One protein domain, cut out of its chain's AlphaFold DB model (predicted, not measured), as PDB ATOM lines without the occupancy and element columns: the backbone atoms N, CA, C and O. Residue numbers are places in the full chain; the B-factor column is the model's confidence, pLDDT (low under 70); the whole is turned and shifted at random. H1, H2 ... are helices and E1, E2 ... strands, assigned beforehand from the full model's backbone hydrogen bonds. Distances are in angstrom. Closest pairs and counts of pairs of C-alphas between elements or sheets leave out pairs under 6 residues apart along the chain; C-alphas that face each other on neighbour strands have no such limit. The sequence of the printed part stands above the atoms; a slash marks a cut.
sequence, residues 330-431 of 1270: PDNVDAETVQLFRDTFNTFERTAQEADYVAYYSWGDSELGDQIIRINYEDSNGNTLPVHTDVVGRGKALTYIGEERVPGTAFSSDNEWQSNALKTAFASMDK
ATOM      1  N   PRO A 330      38.979  99.473 -16.145       77.44
ATOM      2  CA  PRO A 330      38.890  98.110 -16.689       77.44
ATOM      3  C   PRO A 330      40.111  97.646 -17.501       77.44
ATOM      4  O   PRO A 330      40.237  96.450 -17.742       77.44
ATOM      5  N   ASP A 331      41.013  98.547 -17.906       81.69
ATOM      6  CA  ASP A 331      42.265  98.161 -18.577       81.69
ATOM      7  C   ASP A 331      43.336  97.637 -17.595       81.69
ATOM      8  O   ASP A 331      44.266  96.944 -18.007       81.69
ATOM      9  N   ASN A 332      43.222  97.968 -16.301       73.69
ATOM     10  CA  ASN A 332      44.229  97.664 -15.271       73.69
ATOM     11  C   ASN A 332      43.814  96.530 -14.322       73.69
ATOM     12  O   ASN A 332      44.669  95.868 -13.734       73.69
ATOM     13  N   VAL A 333      42.509  96.359 -14.111       77.38
ATOM     14  CA  VAL A 333      41.912  95.470 -13.107       77.38
ATOM     15  C   VAL A 333      40.713  94.766 -13.746       77.38
ATOM     16  O   VAL A 333      40.055  95.328 -14.621       77.38
ATOM     17  N   ASP A 334      40.428  93.526 -13.340       84.75
ATOM     18  CA  ASP A 334      39.328  92.752 -13.918       84.75
ATOM     19  C   ASP A 334      37.961  93.441 -13.730       84.75
ATOM     20  O   ASP A 334      37.723  94.156 -12.753       84.75
ATOM     21  N   ALA A 335      37.048  93.224 -14.681       79.69
ATOM     22  CA  ALA A 335      35.782  93.952 -14.746       79.69
ATOM     23  C   ALA A 335      34.865  93.738 -13.523       79.69
ATOM     24  O   ALA A 335      34.075  94.624 -13.203       79.69
ATOM     25  N   GLU A 336      34.971  92.597 -12.833       81.12
ATOM     26  CA  GLU A 336      34.194  92.302 -11.624       81.12
ATOM     27  C   GLU A 336      34.745  93.105 -10.435       81.12
ATOM     28  O   GLU A 336      34.004  93.839  -9.779       81.12
ATOM     29  N   THR A 337      36.063  93.074 -10.224       81.31
ATOM     30  CA  THR A 337      36.750  93.871  -9.197       81.31
ATOM     31  C   THR A 337      36.604  95.382  -9.436       81.31
ATOM     32  O   THR A 337      36.386  96.132  -8.483       81.31
ATOM     33  N   VAL A 338      36.659  95.846 -10.691       82.31
ATOM     34  CA  VAL A 338      36.412  97.256 -11.056       82.31
ATOM     35  C   VAL A 338      34.992  97.685 -10.701       82.31
ATOM     36  O   VAL A 338      34.804  98.781 -10.168       82.31
ATOM     37  N   GLN A 339      33.993  96.840 -10.972       83.31
ATOM     38  CA  GLN A 339      32.609  97.143 -10.620       83.31
ATOM     39  C   GLN A 339      32.432  97.208  -9.096       83.31
ATOM     40  O   GLN A 339      31.853  98.174  -8.608       83.31
ATOM     41  N   LEU A 340      33.022  96.271  -8.344       83.75
ATOM     42  CA  LEU A 340      32.996  96.274  -6.875       83.75
ATOM     43  C   LEU A 340      33.591  97.556  -6.271       83.75
ATOM     44  O   LEU A 340      32.994  98.136  -5.364       83.75
ATOM     45  N   PHE A 341      34.733  98.042  -6.775       85.81
ATOM     46  CA  PHE A 341      35.302  99.312  -6.307       85.81
ATOM     47  C   PHE A 341      34.413 100.513  -6.654       85.81
ATOM     48  O   PHE A 341      34.160 101.345  -5.784       85.81
ATOM     49  N   ARG A 342      33.898 100.594  -7.889       86.44
ATOM     50  CA  ARG A 342      32.977 101.673  -8.298       86.44
ATOM     51  C   ARG A 342      31.727 101.700  -7.425       86.44
ATOM     52  O   ARG A 342      31.351 102.762  -6.942       86.44
ATOM     53  N   ASP A 343      31.109 100.547  -7.205       87.38
ATOM     54  CA  ASP A 343      29.897 100.422  -6.399       87.38
ATOM     55  C   ASP A 343      30.144 100.817  -4.937       87.38
ATOM     56  O   ASP A 343      29.331 101.540  -4.360       87.38
ATOM     57  N   THR A 344      31.301 100.447  -4.382       88.06
ATOM     58  CA  THR A 344      31.729 100.805  -3.020       88.06
ATOM     59  C   THR A 344      31.896 102.317  -2.853       88.06
ATOM     60  O   THR A 344      31.253 102.920  -1.990       88.06
ATOM     61  N   PHE A 345      32.710 102.966  -3.695       91.12
ATOM     62  CA  PHE A 345      32.947 104.413  -3.598       91.12
ATOM     63  C   PHE A 345      31.656 105.213  -3.831       91.12
ATOM     64  O   PHE A 345      31.283 106.031  -2.987       91.12
ATOM     65  N   ASN A 346      30.891 104.884  -4.881       89.75
ATOM     66  CA  ASN A 346      29.588 105.505  -5.155       89.75
ATOM     67  C   ASN A 346      28.597 105.332  -3.987       89.75
ATOM     68  O   ASN A 346      27.795 106.225  -3.707       89.75
ATOM     69  N   THR A 347      28.621 104.180  -3.307       90.12
ATOM     70  CA  THR A 347      27.741 103.901  -2.165       90.12
ATOM     71  C   THR A 347      28.057 104.810  -0.984       90.12
ATOM     72  O   THR A 347      27.123 105.363  -0.396       90.12
ATOM     73  N   PHE A 348      29.334 105.013  -0.654       93.19
ATOM     74  CA  PHE A 348      29.728 105.893   0.447       93.19
ATOM     75  C   PHE A 348      29.565 107.379   0.118       93.19
ATOM     76  O   PHE A 348      29.042 108.105   0.961       93.19
ATOM     77  N   GLU A 349      29.903 107.823  -1.097       90.12
ATOM     78  CA  GLU A 349      29.659 109.208  -1.537       90.12
ATOM     79  C   GLU A 349      28.169 109.559  -1.491       90.12
ATOM     80  O   GLU A 349      27.782 110.539  -0.853       90.12
ATOM     81  N   ARG A 350      27.308 108.716  -2.079       90.50
ATOM     82  CA  ARG A 350      25.852 108.910  -2.033       90.50
ATOM     83  C   ARG A 350      25.324 108.881  -0.600       90.50
ATOM     84  O   ARG A 350      24.476 109.692  -0.253       90.50
ATOM     85  N   THR A 351      25.815 107.966   0.238       89.81
ATOM     86  CA  THR A 351      25.368 107.851   1.638       89.81
ATOM     87  C   THR A 351      25.771 109.067   2.478       89.81
ATOM     88  O   THR A 351      24.989 109.494   3.325       89.81
ATOM     89  N   ALA A 352      26.948 109.651   2.235       88.81
ATOM     90  CA  ALA A 352      27.359 110.913   2.844       88.81
ATOM     91  C   ALA A 352      26.499 112.085   2.343       88.81
ATOM     92  O   ALA A 352      25.965 112.845   3.148       88.81
ATOM     93  N   GLN A 353      26.269 112.171   1.029       87.25
ATOM     94  CA  GLN A 353      25.456 113.226   0.423       87.25
ATOM     95  C   GLN A 353      23.985 113.183   0.884       87.25
ATOM     96  O   GLN A 353      23.387 114.230   1.126       87.25
ATOM     97  N   GLU A 354      23.408 111.989   1.067       88.75
ATOM     98  CA  GLU A 354      22.077 111.784   1.668       88.75
ATOM     99  C   GLU A 354      21.981 112.316   3.114       88.75
ATOM    100  O   GLU A 354      20.878 112.597   3.585       88.75
ATOM    101  N   ALA A 355      23.115 112.471   3.805       81.81
ATOM    102  CA  ALA A 355      23.228 112.974   5.174       81.81
ATOM    103  C   ALA A 355      23.734 114.436   5.269       81.81
ATOM    104  O   ALA A 355      24.036 114.892   6.368       81.81
ATOM    105  N   ASP A 356      23.796 115.176   4.148       83.69
ATOM    106  CA  ASP A 356      24.358 116.544   4.037       83.69
ATOM    107  C   ASP A 356      25.861 116.640   4.398       83.69
ATOM    108  O   ASP A 356      26.349 117.671   4.869       83.69
ATOM    109  N   TYR A 357      26.605 115.555   4.140       87.75
ATOM    110  CA  TYR A 357      28.056 115.455   4.315       87.75
ATOM    111  C   TYR A 357      28.802 115.289   2.983       87.75
ATOM    112  O   TYR A 357      28.289 114.713   2.022       87.75
ATOM    113  N   VAL A 358      30.045 115.770   2.937       86.44
ATOM    114  CA  VAL A 358      30.946 115.648   1.777       86.44
ATOM    115  C   VAL A 358      32.016 114.602   2.073       86.44
ATOM    116  O   VAL A 358      32.657 114.665   3.116       86.44
ATOM    117  N   ALA A 359      32.225 113.641   1.173       90.44
ATOM    118  CA  ALA A 359      33.306 112.665   1.300       90.44
ATOM    119  C   ALA A 359      34.627 113.215   0.728       90.44
ATOM    120  O   ALA A 359      34.625 113.829  -0.340       90.44
ATOM    121  N   TYR A 360      35.753 112.953   1.396       90.75
ATOM    122  CA  TYR A 360      37.090 113.176   0.840       90.75
ATOM    123  C   TYR A 360      38.044 112.024   1.181       90.75
ATOM    124  O   TYR A 360      38.054 111.484   2.286       90.75
ATOM    125  N   TYR A 361      38.875 111.661   0.211       92.94
ATOM    126  CA  TYR A 361      39.826 110.559   0.319       92.94
ATOM    127  C   TYR A 361      41.178 110.989   0.906       92.94
ATOM    128  O   TYR A 361      41.647 112.091   0.619       92.94
ATOM    129  N   SER A 362      41.790 110.107   1.696       93.19
ATOM    130  CA  SER A 362      43.169 110.169   2.201       93.19
ATOM    131  C   SER A 362      43.781 108.762   2.200       93.19
ATOM    132  O   SER A 362      43.084 107.773   1.945       93.19
ATOM    133  N   TRP A 363      45.073 108.647   2.499       91.62
ATOM    134  CA  TRP A 363      45.644 107.358   2.870       91.62
ATOM    135  C   TRP A 363      45.233 107.000   4.308       91.62
ATOM    136  O   TRP A 363      44.836 107.858   5.105       91.62
ATOM    137  N   GLY A 364      45.302 105.714   4.629       84.44
ATOM    138  CA  GLY A 364      45.191 105.180   5.981       84.44
ATOM    139  C   GLY A 364      46.025 103.910   6.116       84.44
ATOM    140  O   GLY A 364      46.467 103.349   5.111       84.44
ATOM    141  N   ASP A 365      46.197 103.445   7.348       81.06
ATOM    142  CA  ASP A 365      46.854 102.177   7.656       81.06
ATOM    143  C   ASP A 365      45.807 101.168   8.131       81.06
ATOM    144  O   ASP A 365      44.959 101.470   8.974       81.06
ATOM    145  N   SER A 366      45.856  99.953   7.594       68.50
ATOM    146  CA  SER A 366      45.044  98.841   8.092       68.50
ATOM    147  C   SER A 366      45.560  98.330   9.444       68.50
ATOM    148  O   SER A 366      46.712  98.548   9.811       68.50
ATOM    149  N   GLU A 367      44.755  97.530  10.153       59.38
ATOM    150  CA  GLU A 367      45.179  96.841  11.393       59.38
ATOM    151  C   GLU A 367      46.395  95.905  11.223       59.38
ATOM    152  O   GLU A 367      46.943  95.425  12.213       59.38
ATOM    153  N   LEU A 368      46.811  95.624   9.982       57.62
ATOM    154  CA  LEU A 368      47.988  94.819   9.646       57.62
ATOM    155  C   LEU A 368      49.197  95.667   9.207       57.62
ATOM    156  O   LEU A 368      50.260  95.108   8.950       57.62
ATOM    157  N   GLY A 369      49.058  96.996   9.143       61.41
ATOM    158  CA  GLY A 369      50.103  97.927   8.705       61.41
ATOM    159  C   GLY A 369      50.214  98.112   7.186       61.41
ATOM    160  O   GLY A 369      51.090  98.843   6.734       61.41
ATOM    161  N   ASP A 370      49.340  97.481   6.394       73.31
ATOM    162  CA  ASP A 370      49.248  97.734   4.951       73.31
ATOM    163  C   ASP A 370      48.529  99.067   4.680       73.31
ATOM    164  O   ASP A 370      47.486  99.333   5.289       73.31
ATOM    165  N   GLN A 371      49.045  99.850   3.726       81.25
ATOM    166  CA  GLN A 371      48.459 101.116   3.273       81.25
ATOM    167  C   GLN A 371      47.142 100.884   2.511       81.25
ATOM    168  O   GLN A 371      47.051 100.023   1.631       81.25
ATOM    169  N   ILE A 372      46.120 101.674   2.832       88.75
ATOM    170  CA  ILE A 372      44.739 101.533   2.347       88.75
ATOM    171  C   ILE A 372      44.115 102.889   1.988       88.75
ATOM    172  O   ILE A 372      44.622 103.945   2.364       88.75
ATOM    173  N   ILE A 373      42.990 102.863   1.267       91.50
ATOM    174  CA  ILE A 373      42.242 104.074   0.902       91.50
ATOM    175  C   ILE A 373      41.234 104.383   2.008       91.50
ATOM    176  O   ILE A 373      40.311 103.599   2.241       91.50
ATOM    177  N   ARG A 374      41.377 105.541   2.655       93.25
ATOM    178  CA  ARG A 374      40.469 106.025   3.698       93.25
ATOM    179  C   ARG A 374      39.517 107.072   3.130       93.25
ATOM    180  O   ARG A 374      39.938 108.054   2.522       93.25
ATOM    181  N   ILE A 375      38.220 106.867   3.333       93.50
ATOM    182  CA  ILE A 375      37.157 107.829   3.037       93.50
ATOM    183  C   ILE A 375      36.812 108.557   4.333       93.50
ATOM    184  O   ILE A 375      36.313 107.953   5.280       93.50
ATOM    185  N   ASN A 376      37.058 109.855   4.369       93.62
ATOM    186  CA  ASN A 376      36.689 110.744   5.463       93.62
ATOM    187  C   ASN A 376      35.438 111.541   5.068       93.62
ATOM    188  O   ASN A 376      35.127 111.658   3.880       93.62
ATOM    189  N   TYR A 377      34.742 112.125   6.042       91.38
ATOM    190  CA  TYR A 377      33.514 112.891   5.799       91.38
ATOM    191  C   TYR A 377      33.587 114.276   6.456       91.38
ATOM    192  O   TYR A 377      34.141 114.414   7.546       91.38
ATOM    193  N   GLU A 378      33.033 115.302   5.809       86.62
ATOM    194  CA  GLU A 378      33.005 116.695   6.276       86.62
ATOM    195  C   GLU A 378      31.582 117.259   6.378       86.62
ATOM    196  O   GLU A 378      30.707 116.918   5.579       86.62
ATOM    197  N   ASP A 379      31.371 118.161   7.341       80.50
ATOM    198  CA  ASP A 379      30.142 118.947   7.484       80.50
ATOM    199  C   ASP A 379      30.035 120.102   6.470       80.50
ATOM    200  O   ASP A 379      30.987 120.483   5.784       80.50
ATOM    201  N   SER A 380      28.859 120.731   6.410       71.12
ATOM    202  CA  SER A 380      28.598 121.880   5.527       71.12
ATOM    203  C   SER A 380      29.397 123.160   5.851       71.12
ATOM    204  O   SER A 380      29.233 124.163   5.146       71.12
ATOM    205  N   ASN A 381      30.256 123.134   6.878       58.47
ATOM    206  CA  ASN A 381      31.200 124.188   7.257       58.47
ATOM    207  C   ASN A 381      32.673 123.806   6.968       58.47
ATOM    208  O   ASN A 381      33.546 124.647   7.178       58.47
ATOM    209  N   GLY A 382      32.955 122.588   6.483       65.19
ATOM    210  CA  GLY A 382      34.307 122.077   6.213       65.19
ATOM    211  C   GLY A 382      35.000 121.415   7.413       65.19
ATOM    212  O   GLY A 382      36.220 121.254   7.406       65.19
ATOM    213  N   ASN A 383      34.258 121.050   8.465       72.00
ATOM    214  CA  ASN A 383      34.803 120.316   9.609       72.00
ATOM    215  C   ASN A 383      34.784 118.811   9.334       72.00
ATOM    216  O   ASN A 383      33.736 118.257   9.011       72.00
ATOM    217  N   THR A 384      35.912 118.130   9.536       80.69
ATOM    218  CA  THR A 384      35.982 116.663   9.438       80.69
ATOM    219  C   THR A 384      35.239 116.006  10.592       80.69
ATOM    220  O   THR A 384      35.476 116.326  11.758       80.69
ATOM    221  N   LEU A 385      34.355 115.069  10.270       79.19
ATOM    222  CA  LEU A 385      33.671 114.239  11.248       79.19
ATOM    223  C   LEU A 385      34.653 113.217  11.847       79.19
ATOM    224  O   LEU A 385      35.503 112.701  11.125       79.19
ATOM    225  N   PRO A 386      34.494 112.809  13.118       81.81
ATOM    226  CA  PRO A 386      35.193 111.658  13.691       81.81
ATOM    227  C   PRO A 386      34.645 110.320  13.150       81.81
ATOM    228  O   PRO A 386      34.512 109.362  13.900       81.81
ATOM    229  N   VAL A 387      34.274 110.251  11.870       84.50
ATOM    230  CA  VAL A 387      33.821 109.040  11.178       84.50
ATOM    231  C   VAL A 387      34.621 108.915   9.897       84.50
ATOM    232  O   VAL A 387      34.746 109.879   9.144       84.50
ATOM    233  N   HIS A 388      35.141 107.719   9.650       92.06
ATOM    234  CA  HIS A 388      35.852 107.383   8.425       92.06
ATOM    235  C   HIS A 388      35.544 105.941   8.012       92.06
ATOM    236  O   HIS A 388      35.074 105.133   8.816       92.06
ATOM    237  N   THR A 389      35.794 105.625   6.747       92.25
ATOM    238  CA  THR A 389      35.611 104.291   6.178       92.25
ATOM    239  C   THR A 389      36.873 103.862   5.454       92.25
ATOM    240  O   THR A 389      37.317 104.528   4.525       92.25
ATOM    241  N   ASP A 390      37.401 102.710   5.834       91.94
ATOM    242  CA  ASP A 390      38.603 102.124   5.258       91.94
ATOM    243  C   ASP A 390      38.240 101.115   4.173       91.94
ATOM    244  O   ASP A 390      37.529 100.141   4.436       91.94
ATOM    245  N   VAL A 391      38.729 101.350   2.953       89.44
ATOM    246  CA  VAL A 391      38.492 100.509   1.775       89.44
ATOM    247  C   VAL A 391      39.736  99.684   1.456       89.44
ATOM    248  O   VAL A 391      40.836 100.204   1.263       89.44
ATOM    249  N   VAL A 392      39.530  98.373   1.360       82.44
ATOM    250  CA  VAL A 392      40.541  97.348   1.096       82.44
ATOM    251  C   VAL A 392      40.165  96.515  -0.140       82.44
ATOM    252  O   VAL A 392      39.116  96.707  -0.764       82.44
ATOM    253  N   GLY A 393      41.045  95.587  -0.530       78.19
ATOM    254  CA  GLY A 393      40.961  94.840  -1.792       78.19
ATOM    255  C   GLY A 393      39.578  94.254  -2.132       78.19
ATOM    256  O   GLY A 393      38.925  93.627  -1.296       78.19
ATOM    257  N   ARG A 394      39.182  94.408  -3.408       79.81
ATOM    258  CA  ARG A 394      37.877  94.021  -3.993       79.81
ATOM    259  C   ARG A 394      36.664  94.757  -3.409       79.81
ATOM    260  O   ARG A 394      35.642  94.132  -3.138       79.81
ATOM    261  N   GLY A 395      36.773  96.074  -3.214       74.50
ATOM    262  CA  GLY A 395      35.655  96.900  -2.737       74.50
ATOM    263  C   GLY A 395      35.142  96.494  -1.353       74.50
ATOM    264  O   GLY A 395      33.970  96.672  -1.041       74.50
ATOM    265  N   LYS A 396      35.987  95.889  -0.514       86.88
ATOM    266  CA  LYS A 396      35.608  95.601   0.870       86.88
ATOM    267  C   LYS A 396      35.853  96.838   1.709       86.88
ATOM    268  O   LYS A 396      36.925  97.421   1.613       86.88
ATOM    269  N   ALA A 397      34.903  97.205   2.554       88.62
ATOM    270  CA  ALA A 397      35.013  98.399   3.377       88.62
ATOM    271  C   ALA A 397      34.571  98.157   4.822       88.62
ATOM    272  O   ALA A 397      33.785  97.242   5.089       88.62
ATOM    273  N   LEU A 398      35.079  98.984   5.737       86.31
ATOM    274  CA  LEU A 398      34.703  98.993   7.149       86.31
ATOM    275  C   LEU A 398      34.691 100.426   7.699       86.31
ATOM    276  O   LEU A 398      35.613 101.192   7.438       86.31
ATOM    277  N   THR A 399      33.648 100.781   8.450       87.88
ATOM    278  CA  THR A 399      33.432 102.136   8.985       87.88
ATOM    279  C   THR A 399      33.741 102.202  10.483       87.88
ATOM    280  O   THR A 399      33.414 101.282  11.240       87.88
ATOM    281  N   TYR A 400      34.327 103.321  10.907       85.00
ATOM    282  CA  TYR A 400      34.793 103.596  12.265       85.00
ATOM    283  C   TYR A 400      34.196 104.903  12.809       85.00
ATOM    284  O   TYR A 400      33.806 105.790  12.045       85.00
ATOM    285  N   ILE A 401      34.150 105.027  14.137       80.81
ATOM    286  CA  ILE A 401      33.902 106.270  14.876       80.81
ATOM    287  C   ILE A 401      35.128 106.512  15.769       80.81
ATOM    288  O   ILE A 401      35.381 105.753  16.703       80.81
ATOM    289  N   GLY A 402      35.916 107.547  15.478       79.06
ATOM    290  CA  GLY A 402      37.285 107.653  15.986       79.06
ATOM    291  C   GLY A 402      38.101 106.437  15.539       79.06
ATOM    292  O   GLY A 402      38.074 106.089  14.362       79.06
ATOM    293  N   GLU A 403      38.754 105.766  16.487       74.88
ATOM    294  CA  GLU A 403      39.482 104.506  16.259       74.88
ATOM    295  C   GLU A 403      38.607 103.251  16.489       74.88
ATOM    296  O   GLU A 403      39.067 102.124  16.306       74.88
ATOM    297  N   GLU A 404      37.343 103.401  16.909       73.69
ATOM    298  CA  GLU A 404      36.466 102.265  17.221       73.69
ATOM    299  C   GLU A 404      35.619 101.840  16.012       73.69
ATOM    300  O   GLU A 404      34.923 102.642  15.389       73.69
ATOM    301  N   ARG A 405      35.624 100.540  15.699       79.06
ATOM    302  CA  ARG A 405      34.754  99.945  14.670       79.06
ATOM    303  C   ARG A 405      33.283 100.097  15.042       79.06
ATOM    304  O   ARG A 405      32.907  99.820  16.181       79.06
ATOM    305  N   VAL A 406      32.425 100.418  14.068       75.38
ATOM    306  CA  VAL A 406      30.967 100.441  14.285       75.38
ATOM    307  C   VAL A 406      30.496  99.046  14.751       75.38
ATOM    308  O   VAL A 406      30.671  98.073  14.007       75.38
ATOM    309  N   PRO A 407      29.904  98.899  15.957       58.06
ATOM    310  CA  PRO A 407      29.592  97.586  16.520       58.06
ATOM    311  C   PRO A 407      28.664  96.748  15.631       58.06
ATOM    312  O   PRO A 407      27.650  97.232  15.133       58.06
ATOM    313  N   GLY A 408      29.003  95.467  15.451       53.84
ATOM    314  CA  GLY A 408      28.238  94.540  14.607       53.84
ATOM    315  C   GLY A 408      28.527  94.631  13.101       53.84
ATOM    316  O   GLY A 408      27.842  93.977  12.319       53.84
ATOM    317  N   THR A 409      29.533  95.406  12.680       65.75
ATOM    318  CA  THR A 409      29.988  95.478  11.280       65.75
ATOM    319  C   THR A 409      31.264  94.660  11.046       65.75
ATOM    320  O   THR A 409      32.003  94.348  11.981       65.75
ATOM    321  N   ALA A 410      31.518  94.277   9.793       70.81
ATOM    322  CA  ALA A 410      32.748  93.618   9.353       70.81
ATOM    323  C   ALA A 410      33.042  93.990   7.889       70.81
ATOM    324  O   ALA A 410      32.165  94.514   7.203       70.81
ATOM    325  N   PHE A 411      34.261  93.709   7.410       78.19
ATOM    326  CA  PHE A 411      34.674  94.013   6.035       78.19
ATOM    327  C   PHE A 411      33.736  93.387   4.998       78.19
ATOM    328  O   PHE A 411      33.748  92.173   4.774       78.19
ATOM    329  N   SER A 412      32.968  94.244   4.330       76.69
ATOM    330  CA  SER A 412      31.911  93.859   3.399       76.69
ATOM    331  C   SER A 412      32.074  94.558   2.056       76.69
ATOM    332  O   SER A 412      32.461  95.723   2.016       76.69
ATOM    333  N   SER A 413      31.738  93.855   0.973       77.06
ATOM    334  CA  SER A 413      31.541  94.408  -0.375       77.06
ATOM    335  C   SER A 413      30.054  94.464  -0.769       77.06
ATOM    336  O   SER A 413      29.724  94.569  -1.945       77.06
ATOM    337  N   ASP A 414      29.148  94.313   0.203       82.81
ATOM    338  CA  ASP A 414      27.705  94.477   0.026       82.81
ATOM    339  C   ASP A 414      27.318  95.946   0.249       82.81
ATOM    340  O   ASP A 414      27.475  96.480   1.351       82.81
ATOM    341  N   ASN A 415      26.805  96.590  -0.800       82.38
ATOM    342  CA  ASN A 415      26.479  98.018  -0.813       82.38
ATOM    343  C   ASN A 415      25.377  98.407   0.193       82.38
ATOM    344  O   ASN A 415      25.384  99.519   0.726       82.38
ATOM    345  N   GLU A 416      24.409  97.524   0.460       78.56
ATOM    346  CA  GLU A 416      23.337  97.812   1.417       78.56
ATOM    347  C   GLU A 416      23.882  97.743   2.846       78.56
ATOM    348  O   GLU A 416      23.631  98.643   3.653       78.56
ATOM    349  N   TRP A 417      24.712  96.742   3.149       78.81
ATOM    350  CA  TRP A 417      25.392  96.646   4.440       78.81
ATOM    351  C   TRP A 417      26.381  97.803   4.658       78.81
ATOM    352  O   TRP A 417      26.371  98.408   5.730       78.81
ATOM    353  N   GLN A 418      27.165  98.178   3.641       85.25
ATOM    354  CA  GLN A 418      28.060  99.344   3.664       85.25
ATOM    355  C   GLN A 418      27.303 100.657   3.941       85.25
ATOM    356  O   GLN A 418      27.663 101.401   4.856       85.25
ATOM    357  N   SER A 419      26.215 100.930   3.205       85.38
ATOM    358  CA  SER A 419      25.392 102.131   3.421       85.38
ATOM    359  C   SER A 419      24.768 102.142   4.819       85.38
ATOM    360  O   SER A 419      24.790 103.169   5.499       85.38
ATOM    361  N   ASN A 420      24.268 100.996   5.295       80.75
ATOM    362  CA  ASN A 420      23.687 100.873   6.632       80.75
ATOM    363  C   ASN A 420      24.730 101.032   7.752       80.75
ATOM    364  O   ASN A 420      24.412 101.630   8.780       80.75
ATOM    365  N   ALA A 421      25.970 100.570   7.562       80.62
ATOM    366  CA  ALA A 421      27.069 100.791   8.503       80.62
ATOM    367  C   ALA A 421      27.391 102.288   8.647       80.62
ATOM    368  O   ALA A 421      27.404 102.805   9.766       80.62
ATOM    369  N   LEU A 422      27.540 103.013   7.531       86.94
ATOM    370  CA  LEU A 422      27.804 104.455   7.560       86.94
ATOM    371  C   LEU A 422      26.607 105.264   8.095       86.94
ATOM    372  O   LEU A 422      26.786 106.149   8.932       86.94
ATOM    373  N   LYS A 423      25.372 104.914   7.710       84.44
ATOM    374  CA  LYS A 423      24.148 105.515   8.280       84.44
ATOM    375  C   LYS A 423      24.047 105.280   9.787       84.44
ATOM    376  O   LYS A 423      23.625 106.177  10.513       84.44
ATOM    377  N   THR A 424      24.480 104.115  10.273       79.88
ATOM    378  CA  THR A 424      24.557 103.814  11.711       79.88
ATOM    379  C   THR A 424      25.635 104.647  12.403       79.88
ATOM    380  O   THR A 424      25.380 105.149  13.497       79.88
ATOM    381  N   ALA A 425      26.793 104.869  11.770       79.75
ATOM    382  CA  ALA A 425      27.838 105.749  12.298       79.75
ATOM    383  C   ALA A 425      27.327 107.192  12.466       79.75
ATOM    384  O   ALA A 425      27.323 107.714  13.582       79.75
ATOM    385  N   PHE A 426      26.784 107.797  11.401       83.81
ATOM    386  CA  PHE A 426      26.211 109.149  11.449       83.81
ATOM    387  C   PHE A 426      25.051 109.262  12.456       83.81
ATOM    388  O   PHE A 426      25.030 110.175  13.279       83.81
ATOM    389  N   ALA A 427      24.121 108.300  12.474       73.94
ATOM    390  CA  ALA A 427      23.005 108.297  13.427       73.94
ATOM    391  C   ALA A 427      23.436 108.065  14.890       73.94
ATOM    392  O   ALA A 427      22.674 108.380  15.809       73.94
ATOM    393  N   SER A 428      24.632 107.509  15.112       67.31
ATOM    394  CA  SER A 428      25.233 107.374  16.442       67.31
ATOM    395  C   SER A 428      25.873 108.687  16.893       67.31
ATOM    396  O   SER A 428      25.675 109.075  18.043       67.31
ATOM    397  N   MET A 429      26.541 109.430  15.998       64.94
ATOM    398  CA  MET A 429      27.093 110.761  16.310       64.94
ATOM    399  C   MET A 429      26.039 111.695  16.926       64.94
ATOM    400  O   MET A 429      26.266 112.242  18.005       64.94
ATOM    401  N   ASP A 430      24.852 111.781  16.316       46.25
ATOM    402  CA  ASP A 430      23.728 112.611  16.790       46.25
ATOM    403  C   ASP A 430      23.126 112.167  18.142       46.25
ATOM    404  O   ASP A 430      22.343 112.898  18.755       46.25
ATOM    405  N   LYS A 431      23.462 110.967  18.634       50.12
ATOM    406  CA  LYS A 431      22.932 110.403  19.891       50.12
ATOM    407  C   LYS A 431      23.990 110.216  20.980       50.12
ATOM    408  O   LYS A 431      23.632 109.926  22.125       50.12
TER     409      LYS A 431
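This is residues 330 to 431 of the 1270 residues of the protein "Antirestriction protein ArdC" of Scandinavium goeteborgense (UniProt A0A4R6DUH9). One strongly twisted sheet of four antiparallel strands has two helices, H1 and H2, packed side by side over one face, while no named helix covers its other face. Both helices run along the strands, and the first turns of H1 reach past the sheet. The printed part has 102 residues, with two named helices and four named strands in the order H1 E1 E2 E3 E4 H2, and its class is mixed. The sheet's order is E1 E2 E3 E4. The whole is compact, with a radius of gyration of the C-alphas of 13.2 A and spans of 42 by 28 by 24 A.

E1, residues 358 to 365, E2, residues 371 to 378, E3, residues 384 to 392, and E4, residues 396 to 401, form a meander, each strand the antiparallel neighbour of the one before. E1 and E2 are a hairpin, with N 360 and O 376 2.9 A apart, within hydrogen-bond range. In the hairpin E2 and E3, N 375 and O 389 are within hydrogen-bond range at 2.8 A. In the hairpin E3 and E4, N 390 and O 398 are within range at 2.8 A. E1 bends by 55 degrees at residue 362 and E3 by 68 degrees at residue 387. H1, residues 335 to 353, is on the sheet over E2 and E3 at a height over the sheet of 9.1 A. H2, residues 415 to 429, is on the same face over E3 and E4, at a height of 9.0 A; its closest C-alphas to E4 are Leu 422 and Thr 399, 6.3 A apart. H1 touches H2 with residues 343 to 351 alone, at a shallow tilt of 27 degrees, the same way; their closest C-alphas, of Thr 351 and Ser 419, are 6.0 A apart. In H1 and H2 every O i to N i+4 pair is within hydrogen-bond range.

E1 measures 21.7 A from first to last C-alpha, E2 22.1 A, E3 21.5 A and E4 17.7 A. H1 measures 26.6 A, from C-alpha 335 at (35.782, 93.952, -14.746), and H2 21.4 A, to C-alpha 429 at (27.093, 110.761, 16.310).

The two C-alphas farthest apart, of Asp 331 and Lys 431, are 44.8 A apart. The printed part has no cut. The link from E4 to H2, residues 402 to 414, is long; the other links are tight. The mean pLDDT of the printed part is 80.8, with residues 366 to 369, 381 to 382, 407 to 409 and 428 to 431 under 70.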